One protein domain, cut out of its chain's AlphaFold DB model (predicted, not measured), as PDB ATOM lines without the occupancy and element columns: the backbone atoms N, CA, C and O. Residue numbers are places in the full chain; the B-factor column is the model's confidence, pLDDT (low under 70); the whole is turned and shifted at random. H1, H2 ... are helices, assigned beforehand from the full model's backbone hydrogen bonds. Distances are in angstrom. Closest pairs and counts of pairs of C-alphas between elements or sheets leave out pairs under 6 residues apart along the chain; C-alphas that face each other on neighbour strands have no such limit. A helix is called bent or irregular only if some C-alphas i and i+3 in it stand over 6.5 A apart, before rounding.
ATOM      1  N   LYS A  82       3.273 -35.852 -30.185       98.06
ATOM      2  CA  LYS A  82       4.076 -34.677 -29.791       98.06
ATOM      3  C   LYS A  82       3.418 -33.324 -30.092       98.06
ATOM      4  O   LYS A  82       4.004 -32.281 -29.801       98.06
ATOM      5  N   ASP A  83       2.214 -33.312 -30.668       98.12
ATOM      6  CA  ASP A  83       1.516 -32.086 -31.098       98.12
ATOM      7  C   ASP A  83       1.308 -31.088 -29.943       98.12
ATOM      8  O   ASP A  83       1.533 -29.887 -30.111       98.12
ATOM      9  N   GLU A  84       0.962 -31.568 -28.746       97.69
ATOM     10  CA  GLU A  84       0.806 -30.706 -27.569       97.69
ATOM     11  C   GLU A  84       2.136 -30.047 -27.176       97.69
ATOM     12  O   GLU A  84       2.226 -28.823 -27.068       97.69
ATOM     13  N   ARG A  85       3.209 -30.839 -27.057       97.94
ATOM     14  CA  ARG A  85       4.540 -30.326 -26.711       97.94
ATOM     15  C   ARG A  85       5.038 -29.302 -27.732       97.94
ATOM     16  O   ARG A  85       5.533 -28.243 -27.346       97.94
ATOM     17  N   ARG A  86       4.864 -29.580 -29.028       98.44
ATOM     18  CA  ARG A  86       5.176 -28.644 -30.122       98.44
ATOM     19  C   ARG A  86       4.399 -27.338 -30.004       98.44
ATOM     20  O   ARG A  86       4.968 -26.279 -30.258       98.44
ATOM     21  N   SER A  87       3.129 -27.407 -29.611       98.38
ATOM     22  CA  SER A  87       2.289 -26.219 -29.443       98.38
ATOM     23  C   SER A  87       2.827 -25.319 -28.332       98.38
ATOM     24  O   SER A  87       2.940 -24.112 -28.534       98.38
ATOM     25  N   TYR A  88       3.246 -25.896 -27.203       98.50
ATOM     26  CA  TYR A  88       3.859 -25.124 -26.122       98.50
ATOM     27  C   TYR A  88       5.235 -24.567 -26.492       98.50
ATOM     28  O   TYR A  88       5.503 -23.415 -26.177       98.50
ATOM     29  N   LEU A  89       6.070 -25.302 -27.238       98.56
ATOM     30  CA  LEU A  89       7.337 -24.767 -27.762       98.56
ATOM     31  C   LEU A  89       7.119 -23.546 -28.672       98.56
ATOM     32  O   LEU A  89       7.798 -22.529 -28.527       98.56
ATOM     33  N   ALA A  90       6.148 -23.623 -29.588       98.44
ATOM     34  CA  ALA A  90       5.796 -22.501 -30.457       98.44
ATOM     35  C   ALA A  90       5.226 -21.314 -29.664       98.44
ATOM     36  O   ALA A  90       5.576 -20.165 -29.939       98.44
ATOM     37  N   LEU A  91       4.371 -21.579 -28.671       98.44
ATOM     38  CA  LEU A  91       3.771 -20.550 -27.824       98.44
ATOM     39  C   LEU A  91       4.803 -19.866 -26.918       98.44
ATOM     40  O   LEU A  91       4.796 -18.640 -26.813       98.44
ATOM     41  N   ASP A  92       5.699 -20.637 -26.300       98.69
ATOM     42  CA  ASP A  92       6.804 -20.129 -25.486       98.69
ATOM     43  C   ASP A  92       7.689 -19.197 -26.306       98.69
ATOM     44  O   ASP A  92       7.899 -18.048 -25.917       98.69
ATOM     45  N   TRP A  93       8.118 -19.636 -27.493       98.56
ATOM     46  CA  TRP A  93       8.914 -18.803 -28.388       98.56
ATOM     47  C   TRP A  93       8.165 -17.536 -28.810       98.56
ATOM     48  O   TRP A  93       8.730 -16.439 -28.772       98.56
ATOM     49  N   LEU A  94       6.880 -17.650 -29.164       98.25
ATOM     50  CA  LEU A  94       6.070 -16.500 -29.562       98.25
ATOM     51  C   LEU A  94       5.984 -15.457 -28.436       98.25
ATOM     52  O   LEU A  94       6.161 -14.262 -28.678       98.25
ATOM     53  N   ILE A  95       5.727 -15.907 -27.206       98.31
ATOM     54  CA  ILE A  95       5.548 -15.029 -26.048       98.31
ATOM     55  C   ILE A  95       6.885 -14.499 -25.551       98.31
ATOM     56  O   ILE A  95       7.008 -13.302 -25.344       98.31
ATOM     57  N   ARG A  96       7.884 -15.351 -25.332       98.38
ATOM     58  CA  ARG A  96       9.105 -14.995 -24.598       98.38
ATOM     59  C   ARG A  96      10.299 -14.637 -25.476       98.38
ATOM     60  O   ARG A  96      11.288 -14.119 -24.957       98.38
ATOM     61  N   THR A  97      10.221 -14.868 -26.784       98.25
ATOM     62  CA  THR A  97      11.280 -14.501 -27.737       98.25
ATOM     63  C   THR A  97      10.766 -13.515 -28.776       98.25
ATOM     64  O   THR A  97      11.272 -12.395 -28.853       98.25
ATOM     65  N   HIS A  98       9.739 -13.886 -29.541       97.81
ATOM     66  CA  HIS A  98       9.246 -13.086 -30.660       97.81
ATOM     67  C   HIS A  98       8.651 -11.750 -30.208       97.81
ATOM     68  O   HIS A  98       9.132 -10.692 -30.613       97.81
ATOM     69  N   LEU A  99       7.642 -11.784 -29.332       97.44
ATOM     70  CA  LEU A  99       6.986 -10.582 -28.819       97.44
ATOM     71  C   LEU A  99       7.975  -9.572 -28.201       97.44
ATOM     72  O   LEU A  99       8.022  -8.441 -28.686       97.44
ATOM     73  N   PRO A 100       8.796  -9.919 -27.189       98.00
ATOM     74  CA  PRO A 100       9.623  -8.932 -26.508       98.00
ATOM     75  C   PRO A 100      10.741  -8.375 -27.395       98.00
ATOM     76  O   PRO A 100      11.190  -7.263 -27.147       98.00
ATOM     77  N   THR A 101      11.158  -9.083 -28.452       97.69
ATOM     78  CA  THR A 101      12.137  -8.538 -29.410       97.69
ATOM     79  C   THR A 101      11.563  -7.342 -30.180       97.69
ATOM     80  O   THR A 101      12.276  -6.372 -30.402       97.69
ATOM     81  N   PHE A 102      10.270  -7.348 -30.524       94.62
ATOM     82  CA  PHE A 102       9.620  -6.156 -31.081       94.62
ATOM     83  C   PHE A 102       9.348  -5.091 -30.017       94.62
ATOM     84  O   PHE A 102       9.477  -3.901 -30.298       94.62
ATOM     85  N   LEU A 103       8.981  -5.496 -28.796       95.38
ATOM     86  CA  LEU A 103       8.722  -4.548 -27.710       95.38
ATOM     87  C   LEU A 103       9.972  -3.750 -27.318       95.38
ATOM     88  O   LEU A 103       9.830  -2.581 -26.972       95.38
ATOM     89  N   ASP A 104      11.178  -4.318 -27.430       95.88
ATOM     90  CA  ASP A 104      12.441  -3.600 -27.175       95.88
ATOM     91  C   ASP A 104      12.578  -2.309 -27.995       95.88
ATOM     92  O   ASP A 104      13.250  -1.374 -27.567       95.88
ATOM     93  N   LEU A 105      11.933  -2.245 -29.162       92.56
ATOM     94  CA  LEU A 105      12.024  -1.104 -30.069       92.56
ATOM     95  C   LEU A 105      11.200   0.107 -29.611       92.56
ATOM     96  O   LEU A 105      11.419   1.203 -30.119       92.56
ATOM     97  N   ALA A 106      10.244  -0.075 -28.694       90.81
ATOM     98  CA  ALA A 106       9.301   0.979 -28.309       90.81
ATOM     99  C   ALA A 106       9.006   1.042 -26.802       90.81
ATOM    100  O   ALA A 106       8.885   2.127 -26.242       90.81
ATOM    101  N   ILE A 107       8.877  -0.110 -26.144       94.56
ATOM    102  CA  ILE A 107       8.484  -0.256 -24.735       94.56
ATOM    103  C   ILE A 107       9.330  -1.348 -24.041       94.56
ATOM    104  O   ILE A 107       8.803  -2.397 -23.654       94.56
ATOM    105  N   PRO A 108      10.650  -1.126 -23.861       96.19
ATOM    106  CA  PRO A 108      11.591  -2.133 -23.343       96.19
ATOM    107  C   PRO A 108      11.277  -2.625 -21.916       96.19
ATOM    108  O   PRO A 108      11.595  -3.764 -21.560       96.19
ATOM    109  N   ASP A 109      10.593  -1.819 -21.103       97.31
ATOM    110  CA  ASP A 109      10.137  -2.241 -19.773       97.31
ATOM    111  C   ASP A 109       9.085  -3.361 -19.864       97.31
ATOM    112  O   ASP A 109       9.131  -4.328 -19.099       97.31
ATOM    113  N   GLU A 110       8.167  -3.287 -20.835       97.69
ATOM    114  CA  GLU A 110       7.204  -4.365 -21.094       97.69
ATOM    115  C   GLU A 110       7.900  -5.600 -21.673       97.69
ATOM    116  O   GLU A 110       7.601  -6.726 -21.270       97.69
ATOM    117  N   ALA A 111       8.898  -5.410 -22.542       97.88
ATOM    118  CA  ALA A 111       9.727  -6.505 -23.045       97.88
ATOM    119  C   ALA A 111      10.409  -7.281 -21.902       97.88
ATOM    120  O   ALA A 111      10.426  -8.516 -21.897       97.88
ATOM    121  N   THR A 112      10.921  -6.563 -20.898       98.50
ATOM    122  CA  THR A 112      11.556  -7.144 -19.706       98.50
ATOM    123  C   THR A 112      10.571  -7.976 -18.887       98.50
ATOM    124  O   THR A 112      10.887  -9.110 -18.519       98.50
ATOM    125  N   LYS A 113       9.351  -7.472 -18.653       98.38
ATOM    126  CA  LYS A 113       8.299  -8.215 -17.936       98.38
ATOM    127  C   LYS A 113       7.925  -9.512 -18.651       98.38
ATOM    128  O   LYS A 113       7.772 -10.544 -18.006       98.38
ATOM    129  N   ILE A 114       7.821  -9.471 -19.979       98.56
ATOM    130  CA  ILE A 114       7.504 -10.646 -20.794       98.56
ATOM    131  C   ILE A 114       8.619 -11.699 -20.714       98.56
ATOM    132  O   ILE A 114       8.335 -12.882 -20.536       98.56
ATOM    133  N   ARG A 115       9.894 -11.295 -20.774       98.12
ATOM    134  CA  ARG A 115      11.029 -12.231 -20.632       98.12
ATOM    135  C   ARG A 115      11.141 -12.849 -19.237       98.12
ATOM    136  O   ARG A 115      11.678 -13.946 -19.114       98.12
ATOM    137  N   ALA A 116      10.635 -12.166 -18.210       98.19
ATOM    138  CA  ALA A 116      10.629 -12.642 -16.828       98.19
ATOM    139  C   ALA A 116       9.544 -13.697 -16.529       98.19
ATOM    140  O   ALA A 116       9.523 -14.256 -15.430       98.19
ATOM    141  N   LEU A 117       8.643 -13.980 -17.477       98.50
ATOM    142  CA  LEU A 117       7.640 -15.036 -17.336       98.50
ATOM    143  C   LEU A 117       8.293 -16.417 -17.139       98.50
ATOM    144  O   LEU A 117       9.440 -16.646 -17.526       98.50
ATOM    145  N   GLN A 118       7.550 -17.360 -16.554       98.25
ATOM    146  CA  GLN A 118       7.950 -18.774 -16.507       98.25
ATOM    147  C   GLN A 118       7.926 -19.396 -17.913       98.25
ATOM    148  O   GLN A 118       7.261 -18.850 -18.798       98.25
ATOM    149  N   PRO A 119       8.697 -20.470 -18.184       98.25
ATOM    150  CA  PRO A 119       8.622 -21.151 -19.475       98.25
ATOM    151  C   PRO A 119       7.204 -21.672 -19.703       98.25
ATOM    152  O   PRO A 119       6.596 -22.212 -18.781       98.25
ATOM    153  N   ILE A 120       6.674 -21.483 -20.907       98.31
ATOM    154  CA  ILE A 120       5.333 -21.923 -21.274       98.31
ATOM    155  C   ILE A 120       5.426 -23.386 -21.690       98.31
ATOM    156  O   ILE A 120       5.790 -23.710 -22.817       98.31
ATOM    157  N   THR A 121       5.152 -24.285 -20.750       97.75
ATOM    158  CA  THR A 121       5.274 -25.736 -20.963       97.75
ATOM    159  C   THR A 121       3.954 -26.479 -20.848       97.75
ATOM    160  O   THR A 121       3.906 -27.661 -21.179       97.75
ATOM    161  N   ASP A 122       2.912 -25.796 -20.380       98.12
ATOM    162  CA  ASP A 122       1.577 -26.326 -20.143       98.12
ATOM    163  C   ASP A 122       0.530 -25.194 -20.142       98.12
ATOM    164  O   ASP A 122       0.844 -24.006 -20.279       98.12
ATOM    165  N   LEU A 123      -0.741 -25.564 -19.980       97.75
ATOM    166  CA  LEU A 123      -1.842 -24.608 -19.954       97.75
ATOM    167  C   LEU A 123      -1.746 -23.652 -18.756       97.75
ATOM    168  O   LEU A 123      -2.042 -22.472 -18.900       97.75
ATOM    169  N   ALA A 124      -1.294 -24.127 -17.594       98.31
ATOM    170  CA  ALA A 124      -1.222 -23.312 -16.383       98.31
ATOM    171  C   ALA A 124      -0.211 -22.163 -16.530       98.31
ATOM    172  O   ALA A 124      -0.509 -21.009 -16.211       98.31
ATOM    173  N   THR A 125       0.976 -22.458 -17.063       98.38
ATOM    174  CA  THR A 125       2.001 -21.453 -17.374       98.38
ATOM    175  C   THR A 125       1.537 -20.494 -18.477       98.38
ATOM    176  O   THR A 125       1.770 -19.288 -18.368       98.38
ATOM    177  N   ALA A 126       0.801 -20.984 -19.484       97.88
ATOM    178  CA  ALA A 126       0.195 -20.146 -20.522       97.88
ATOM    179  C   ALA A 126      -0.877 -19.184 -19.971       97.88
ATOM    180  O   ALA A 126      -0.873 -17.990 -20.284       97.88
ATOM    181  N   GLU A 127      -1.781 -19.672 -19.121       98.31
ATOM    182  CA  GLU A 127      -2.826 -18.864 -18.484       98.31
ATOM    183  C   GLU A 127      -2.229 -17.797 -17.564       98.31
ATOM    184  O   GLU A 127      -2.643 -16.633 -17.616       98.31
ATOM    185  N   ALA A 128      -1.202 -18.161 -16.789       98.19
ATOM    186  CA  ALA A 128      -0.478 -17.241 -15.918       98.19
ATOM    187  C   ALA A 128       0.236 -16.120 -16.696       98.19
ATOM    188  O   ALA A 128       0.304 -14.985 -16.219       98.19
ATOM    189  N   ALA A 129       0.724 -16.396 -17.910       98.31
ATOM    190  CA  ALA A 129       1.317 -15.388 -18.791       98.31
ATOM    191  C   ALA A 129       0.284 -14.413 -19.386       98.31
ATOM    192  O   ALA A 129       0.612 -13.263 -19.700       98.31
ATOM    193  N   GLY A 130      -0.973 -14.845 -19.525       98.00
ATOM    194  CA  GLY A 130      -2.032 -14.117 -20.225       98.00
ATOM    195  C   GLY A 130      -2.222 -12.653 -19.799       98.00
ATOM    196  O   GLY A 130      -2.273 -11.787 -20.677       98.00
ATOM    197  N   PRO A 131      -2.337 -12.326 -18.495       98.62
ATOM    198  CA  PRO A 131      -2.473 -10.942 -18.038       98.62
ATOM    199  C   PRO A 131      -1.298 -10.043 -18.444       98.62
ATOM    200  O   PRO A 131      -1.530  -8.920 -18.887       98.62
ATOM    201  N   VAL A 132      -0.060 -10.542 -18.354       98.31
ATOM    202  CA  VAL A 132       1.151  -9.777 -18.704       98.31
ATOM    203  C   VAL A 132       1.205  -9.522 -20.211       98.31
ATOM    204  O   VAL A 132       1.427  -8.392 -20.638       98.31
ATOM    205  N   VAL A 133       0.903 -10.539 -21.027       98.12
ATOM    206  CA  VAL A 133       0.837 -10.406 -22.493       98.12
ATOM    207  C   VAL A 133      -0.240  -9.404 -22.922       98.12
ATOM    208  O   VAL A 133      -0.003  -8.581 -23.807       98.12
ATOM    209  N   ARG A 134      -1.423  -9.430 -22.290       98.19
ATOM    210  CA  ARG A 134      -2.501  -8.470 -22.586       98.19
ATOM    211  C   ARG A 134      -2.109  -7.039 -22.221       98.19
ATOM    212  O   ARG A 134      -2.332  -6.149 -23.036       98.19
ATOM    213  N   ALA A 135      -1.481  -6.830 -21.064       97.62
ATOM    214  CA  ALA A 135      -0.995  -5.512 -20.659       97.62
ATOM    215  C   ALA A 135       0.047  -4.960 -21.649       97.62
ATOM    216  O   ALA A 135      -0.083  -3.825 -22.103       97.62
ATOM    217  N   ALA A 136       1.014  -5.788 -22.065       96.62
ATOM    218  CA  ALA A 136       2.017  -5.404 -23.057       96.62
ATOM    219  C   ALA A 136       1.389  -5.052 -24.420       96.62
ATOM    220  O   ALA A 136       1.786  -4.076 -25.056       96.62
ATOM    221  N   ARG A 137       0.372  -5.805 -24.862       95.06
ATOM    222  CA  ARG A 137      -0.385  -5.503 -26.089       95.06
ATOM    223  C   ARG A 137      -1.103  -4.157 -25.997       95.06
ATOM    224  O   ARG A 137      -1.076  -3.385 -26.954       95.06
ATOM    225  N   ASP A 138      -1.771  -3.890 -24.880       95.25
ATOM    226  CA  ASP A 138      -2.528  -2.652 -24.698       95.25
ATOM    227  C   ASP A 138      -1.575  -1.440 -24.629       95.25
ATOM    228  O   ASP A 138      -1.846  -0.416 -25.260       95.25
ATOM    229  N   ALA A 139      -0.407  -1.591 -23.990       92.94
ATOM    230  CA  ALA A 139       0.671  -0.599 -24.000       92.94
ATOM    231  C   ALA A 139       1.243  -0.362 -25.410       92.94
ATOM    232  O   ALA A 139       1.376   0.785 -25.837       92.94
ATOM    233  N   ALA A 140       1.517  -1.429 -26.171       90.81
ATOM    234  CA  ALA A 140       1.983  -1.324 -27.556       90.81
ATOM    235  C   ALA A 140       0.963  -0.591 -28.442       90.81
ATOM    236  O   ALA A 140       1.328   0.258 -29.253       90.81
ATOM    237  N   ARG A 141      -0.334  -0.884 -28.269       88.56
ATOM    238  CA  ARG A 141      -1.410  -0.206 -29.001       88.56
ATOM    239  C   ARG A 141      -1.479   1.276 -28.652       88.56
ATOM    240  O   ARG A 141      -1.664   2.078 -29.561       88.56
ATOM    241  N   ALA A 142      -1.330   1.632 -27.376       88.12
ATOM    242  CA  ALA A 142      -1.296   3.025 -26.947       88.12
ATOM    243  C   ALA A 142      -0.102   3.779 -27.558       88.12
ATOM    244  O   ALA A 142      -0.272   4.902 -28.019       88.12
ATOM    245  N   ALA A 143       1.071   3.142 -27.640       83.50
ATOM    246  CA  ALA A 143       2.262   3.727 -28.256       83.50
ATOM    247  C   ALA A 143       2.149   3.895 -29.787       83.50
ATOM    248  O   ALA A 143       2.772   4.782 -30.358       83.50
ATOM    249  N   ALA A 144       1.363   3.051 -30.466       79.50
ATOM    250  CA  ALA A 144       1.274   3.024 -31.928       79.50
ATOM    251  C   ALA A 144       0.277   4.026 -32.551       79.50
ATOM    252  O   ALA A 144       0.235   4.142 -33.774       79.50
ATOM    253  N   TRP A 145      -0.553   4.723 -31.766       62.75
ATOM    254  CA  TRP A 145      -1.699   5.515 -32.259       62.75
ATOM    255  C   TRP A 145      -1.362   6.820 -33.023       62.75
ATOM    256  O   TRP A 145      -2.268   7.601 -33.295       62.75
ATOM    257  N   ASP A 146      -0.112   7.021 -33.456       58.03
ATOM    258  CA  ASP A 146       0.405   8.334 -33.880       58.03
ATOM    259  C   ASP A 146       0.971   8.443 -35.322       58.03
ATOM    260  O   ASP A 146       1.684   9.401 -35.615       58.03
ATOM    261  N   ALA A 147       0.679   7.541 -36.276       55.03
ATOM    262  CA  ALA A 147       1.362   7.585 -37.591       55.03
ATOM    263  C   ALA A 147       0.474   7.535 -38.854       55.03
ATOM    264  O   ALA A 147      -0.423   6.701 -38.971       55.03
ATOM    265  N   ALA A 148       0.807   8.400 -39.831       47.56
ATOM    266  CA  ALA A 148       0.307   8.441 -41.212       47.56
ATOM    267  C   ALA A 148       1.057   7.444 -42.126       47.56
ATOM    268  O   ALA A 148       2.263   7.239 -41.992       47.56
ATOM    269  N   TRP A 149       0.334   6.808 -43.052       64.94
ATOM    270  CA  TRP A 149       0.734   5.547 -43.682       64.94
ATOM    271  C   TRP A 149       1.248   5.743 -45.114       64.94
ATOM    272  O   TRP A 149       0.519   6.248 -45.961       64.94
ATOM    273  N   ASP A 150       2.524   5.388 -45.331       54.50
ATOM    274  CA  ASP A 150       3.093   4.687 -46.508       54.50
ATOM    275  C   ASP A 150       4.607   4.880 -46.584       54.50
ATOM    276  O   ASP A 150       5.340   3.906 -46.443       54.50
ATOM    277  N   ALA A 151       5.094   6.123 -46.630       59.34
ATOM    278  CA  ALA A 151       6.528   6.406 -46.475       59.34
ATOM    279  C   ALA A 151       7.057   5.932 -45.105       59.34
ATOM    280  O   ALA A 151       8.158   5.397 -44.998       59.34
ATOM    281  N   ALA A 152       6.223   6.032 -44.065       71.75
ATOM    282  CA  ALA A 152       6.509   5.455 -42.756       71.75
ATOM    283  C   ALA A 152       6.563   3.918 -42.777       71.75
ATOM    284  O   ALA A 152       7.268   3.340 -41.959       71.75
ATOM    285  N   ARG A 153       5.858   3.238 -43.698       73.94
ATOM    286  CA  ARG A 153       5.862   1.768 -43.773       73.94
ATOM    287  C   ARG A 153       7.179   1.234 -44.315       73.94
ATOM    288  O   ARG A 153       7.688   0.268 -43.760       73.94
ATOM    289  N   ASP A 154       7.726   1.840 -45.365       77.31
ATOM    290  CA  ASP A 154       9.008   1.395 -45.922       77.31
ATOM    291  C   ASP A 154      10.171   1.721 -44.980       77.31
ATOM    292  O   ASP A 154      10.976   0.838 -44.690       77.31
ATOM    293  N   ALA A 155      10.184   2.917 -44.383       81.38
ATOM    294  CA  ALA A 155      11.141   3.251 -43.328       81.38
ATOM    295  C   ALA A 155      11.004   2.320 -42.108       81.38
ATOM    296  O   ALA A 155      12.003   1.872 -41.550       81.38
ATOM    297  N   ALA A 156       9.774   1.965 -41.713       83.56
ATOM    298  CA  ALA A 156       9.552   0.984 -40.656       83.56
ATOM    299  C   ALA A 156      10.052  -0.408 -41.057       83.56
ATOM    300  O   ALA A 156      10.644  -1.086 -40.230       83.56
ATOM    301  N   ARG A 157       9.865  -0.851 -42.306       85.44
ATOM    302  CA  ARG A 157      10.402  -2.140 -42.775       85.44
ATOM    303  C   ARG A 157      11.920  -2.182 -42.680       85.44
ATOM    304  O   ARG A 157      12.446  -3.168 -42.178       85.44
ATOM    305  N   GLU A 158      12.599  -1.130 -43.126       88.31
ATOM    306  CA  GLU A 158      14.057  -1.018 -43.025       88.31
ATOM    307  C   GLU A 158      14.511  -1.026 -41.559       88.31
ATOM    308  O   GLU A 158      15.379  -1.808 -41.181       88.31
ATOM    309  N   PHE A 159      13.849  -0.241 -40.706       89.25
ATOM    310  CA  PHE A 159      14.127  -0.200 -39.271       89.25
ATOM    311  C   PHE A 159      13.897  -1.551 -38.570       89.25
ATOM    312  O   PHE A 159      14.661  -1.943 -37.688       89.25
ATOM    313  N   LEU A 160      12.855  -2.287 -38.965       93.19
ATOM    314  CA  LEU A 160      12.495  -3.584 -38.392       93.19
ATOM    315  C   LEU A 160      13.332  -4.742 -38.952       93.19
ATOM    316  O   LEU A 160      13.346  -5.811 -38.338       93.19
ATOM    317  N   ALA A 161      14.027  -4.561 -40.079       93.94
ATOM    318  CA  ALA A 161      14.717  -5.639 -40.787       93.94
ATOM    319  C   ALA A 161      15.694  -6.441 -39.899       93.94
ATOM    320  O   ALA A 161      15.570  -7.668 -39.888       93.94
ATOM    321  N   PRO A 162      16.562  -5.826 -39.065       95.62
ATOM    322  CA  PRO A 162      17.460  -6.587 -38.189       95.62
ATOM    323  C   PRO A 162      16.712  -7.430 -37.145       95.62
ATOM    324  O   PRO A 162      17.123  -8.538 -36.802       95.62
ATOM    325  N   THR A 163      15.581  -6.917 -36.648       95.75
ATOM    326  CA  THR A 163      14.720  -7.645 -35.705       95.75
ATOM    327  C   THR A 163      14.071  -8.847 -36.385       95.75
ATOM    328  O   THR A 163      14.071  -9.947 -35.833       95.75
ATOM    329  N   VAL A 164      13.559  -8.656 -37.602       96.56
ATOM    330  CA  VAL A 164      12.951  -9.724 -38.402       96.56
ATOM    331  C   VAL A 164      13.975 -10.806 -38.745       96.56
ATOM    332  O   VAL A 164      13.688 -11.984 -38.552       96.56
ATOM    333  N   GLU A 165      15.177 -10.435 -39.189       96.44
ATOM    334  CA  GLU A 165      16.245 -11.377 -39.545       96.44
ATOM    335  C   GLU A 165      16.661 -12.251 -38.352       96.44
ATOM    336  O   GLU A 165      16.742 -13.481 -38.462       96.44
ATOM    337  N   LYS A 166      16.837 -11.632 -37.178       96.75
ATOM    338  CA  LYS A 166      17.107 -12.351 -35.929       96.75
ATOM    339  C   LYS A 166      16.002 -13.363 -35.621       96.75
ATOM    340  O   LYS A 166      16.289 -14.531 -35.363       96.75
ATOM    341  N   LEU A 167      14.740 -12.937 -35.682       97.81
ATOM    342  CA  LEU A 167      13.597 -13.804 -35.388       97.81
ATOM    343  C   LEU A 167      13.431 -14.929 -36.413       97.81
ATOM    344  O   LEU A 167      13.065 -16.039 -36.039       97.81
ATOM    345  N   GLN A 168      13.757 -14.692 -37.683       97.88
ATOM    346  CA  GLN A 168      13.806 -15.734 -38.706       97.88
ATOM    347  C   GLN A 168      14.860 -16.800 -38.382       97.88
ATOM    348  O   GLN A 168      14.604 -17.986 -38.566       97.88
ATOM    349  N   ALA A 169      16.054 -16.406 -37.928       97.62
ATOM    350  CA  ALA A 169      17.093 -17.357 -37.520       97.62
ATOM    351  C   ALA A 169      16.672 -18.165 -36.285       97.62
ATOM    352  O   ALA A 169      16.784 -19.391 -36.285       97.62
ATOM    353  N   ASP A 170      16.106 -17.501 -35.276       97.88
ATOM    354  CA  ASP A 170      15.584 -18.179 -34.089       97.88
ATOM    355  C   ASP A 170      14.426 -19.137 -34.413       97.88
ATOM    356  O   ASP A 170      14.348 -20.212 -33.823       97.88
ATOM    357  N   ALA A 171      13.551 -18.795 -35.364       98.12
ATOM    358  CA  ALA A 171      12.448 -19.658 -35.783       98.12
ATOM    359  C   ALA A 171      12.929 -20.918 -36.524       98.12
ATOM    360  O   ALA A 171      12.398 -22.004 -36.284       98.12
ATOM    361  N   ILE A 172      13.952 -20.802 -37.384       98.12
ATOM    362  CA  ILE A 172      14.592 -21.964 -38.025       98.12
ATOM    363  C   ILE A 172      15.173 -22.887 -36.955       98.12
ATOM    364  O   ILE A 172      14.916 -24.089 -36.986       98.12
ATOM    365  N   ARG A 173      15.897 -22.322 -35.983       97.94
ATOM    366  CA  ARG A 173      16.489 -23.067 -34.869       97.94
ATOM    367  C   ARG A 173      15.430 -23.759 -34.007       97.94
ATOM    368  O   ARG A 173      15.567 -24.933 -33.682       97.94
ATOM    369  N   LEU A 174      14.346 -23.060 -33.666       98.19
ATOM    370  CA  LEU A 174      13.222 -23.641 -32.928       98.19
ATOM    371  C   LEU A 174      12.636 -24.849 -33.670       98.19
ATOM    372  O   LEU A 174      12.443 -25.910 -33.071       98.19
ATOM    373  N   LEU A 175      12.371 -24.698 -34.970       97.88
ATOM    374  CA  LEU A 175      11.822 -25.772 -35.788       97.88
ATOM    375  C   LEU A 175      12.782 -26.966 -35.849       97.88
ATOM    376  O   LEU A 175      12.375 -28.094 -35.570       97.88
ATOM    377  N   SER A 176      14.044 -26.715 -36.197       96.75
ATOM    378  CA  SER A 176      15.030 -27.748 -36.515       96.75
ATOM    379  C   SER A 176      15.602 -28.470 -35.297       96.75
ATOM    380  O   SER A 176      15.959 -29.642 -35.427       96.75
ATOM    381  N   GLU A 177      15.696 -27.812 -34.142       96.38
ATOM    382  CA  GLU A 177      16.331 -28.374 -32.942       96.38
ATOM    383  C   GLU A 177      15.324 -28.838 -31.889       96.38
ATOM    384  O   GLU A 177      15.653 -29.699 -31.079       96.38
ATOM    385  N   GLN A 178      14.113 -28.269 -31.862       96.69
ATOM    386  CA  GLN A 178      13.174 -28.497 -30.758       96.69
ATOM    387  C   GLN A 178      11.827 -29.050 -31.217       96.69
ATOM    388  O   GLN A 178      11.353 -30.030 -30.652       96.69
ATOM    389  N   MET A 179      11.178 -28.452 -32.221       97.88
ATOM    390  CA  MET A 179       9.809 -28.854 -32.574       97.88
ATOM    391  C   MET A 179       9.747 -30.191 -33.318       97.88
ATOM    392  O   MET A 179       8.847 -30.990 -33.055       97.88
ATOM    393  N   ILE A 180      10.669 -30.448 -34.250       95.88
ATOM    394  CA  ILE A 180      10.695 -31.711 -35.007       95.88
ATOM    395  C   ILE A 180      10.883 -32.893 -34.053       95.88
ATOM    396  O   ILE A 180      10.036 -33.790 -33.998       95.88
ATOM    397  N   ASP A 181      11.931 -32.826 -33.233       90.38
ATOM    398  CA  ASP A 181      12.348 -33.919 -32.357       90.38
ATOM    399  C   ASP A 181      11.717 -33.871 -30.962       90.38
ATOM    400  O   ASP A 181      12.066 -34.713 -30.140       90.38
ATOM    401  N   ALA A 182      10.765 -32.955 -30.721       83.56
ATOM    402  CA  ALA A 182      10.120 -32.667 -29.434       83.56
ATOM    403  C   ALA A 182      10.070 -33.899 -28.515       83.56
ATOM    404  O   ALA A 182       9.295 -34.827 -28.755       83.56
ATOM    405  N   ALA A 183      10.985 -33.943 -27.548       67.31
ATOM    406  CA  ALA A 183      11.091 -35.017 -26.567       67.31
ATOM    407  C   ALA A 183      10.144 -34.771 -25.391       67.31
ATOM    408  O   ALA A 183       9.907 -33.579 -25.059       67.31
TER     409      ALA A 183
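What this domain is: This is residues 82 to 183 of the 183 residues of an uncharacterized protein of Microbacterium sp. MYb43 (UniProt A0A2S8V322). The helix H1 runs through the middle of an elongated slab of helices, with the long arm H4b along one side of it and the short H2, then H3, on the other side. At one end residues 145 to 158, the link after H3 and most of the arm H4a, stick out from this body. The printed part has 102 residues with four named helices, H1, H2, H3 and H4 in that order, and no named strand; the class is all helix. It is only just compact, close to loose, with a radius of gyration of the C-alphas of 15.2 A, and the C-alphas span 46 by 29 by 19 A.

How they stand to each other: The longest helix, H4, residues 151 to 179, was assigned as one helix by its hydrogen bonds but is bent, with C-alphas 159 and 162 7.3 A apart. Its arms H4a, residues 151 to 159, and H4b, residues 162 to 179, stand at a steep tilt of 54 degrees. H4b touches H1, residues 83 to 103, at a shallow tilt of 17 degrees, opposite ways; their closest C-alphas, of Arg 86 and Met 179, are 5.2 A apart. With residues 95 to 103 alone, H1 touches H2, residues 108 to 115, at a shallow tilt of 16 degrees, opposite ways; their closest C-alphas, of Pro 100 and Ala 111, are 4.2 A apart. H3, residues 123 to 144, touches H2 with residues 132 to 136 alone, at a shallow tilt of 14 degrees, opposite ways, and their closest C-alphas, of Glu 110 and Ala 136, are 5.6 A apart. The helix packing is mostly aligned, these three touching pairs being at shallow tilts. H1 and H2, and H2 and H3, are helical hairpins. H1 and H3 are close but not clearly touching, their closest C-alphas, of Leu 103 and Ala 140, being 7.5 A apart. H4a touches no helix, and H3 and H4b are apart. Each O i to N i+4 pair is within hydrogen-bond range in H2 and H4a; the counts are 13 of 17 in H1, 16 of 18 in H3 and 13 of 14 in H4b.

Where its parts are: H4b is 24.2 A from first to last C-alpha and ends at C-alpha 179, (9.809, -28.854, -32.574); it is irregular, with C-alphas 176 and 179 6.6 A apart. H4a, 12.4 A long, begins at C-alpha 151, (6.528, 6.406, -46.475). H1, 28.7 A long, begins at C-alpha 83, (1.516, -32.086, -31.098), and is neither bent nor irregular, but only just: C-alphas 96 and 99 are 6.5 A apart. H2 measures 10.5 A. H3, 30.3 A long, has a kink of 36 degrees near residue 131 and is only just irregular, with C-alphas 128 and 131 6.9 A apart.

The domain as a whole: The C-alphas of Ala 148 and Ala 183, 47.1 A apart, are the two farthest apart. The printed part has no cut; the link from H1 to H2 is tight, and those from H2 to H3 and from H3 to H4 are short. The mean pLDDT of the printed part is 92.3, and residues 145 to 151 and residue 183 are under 70.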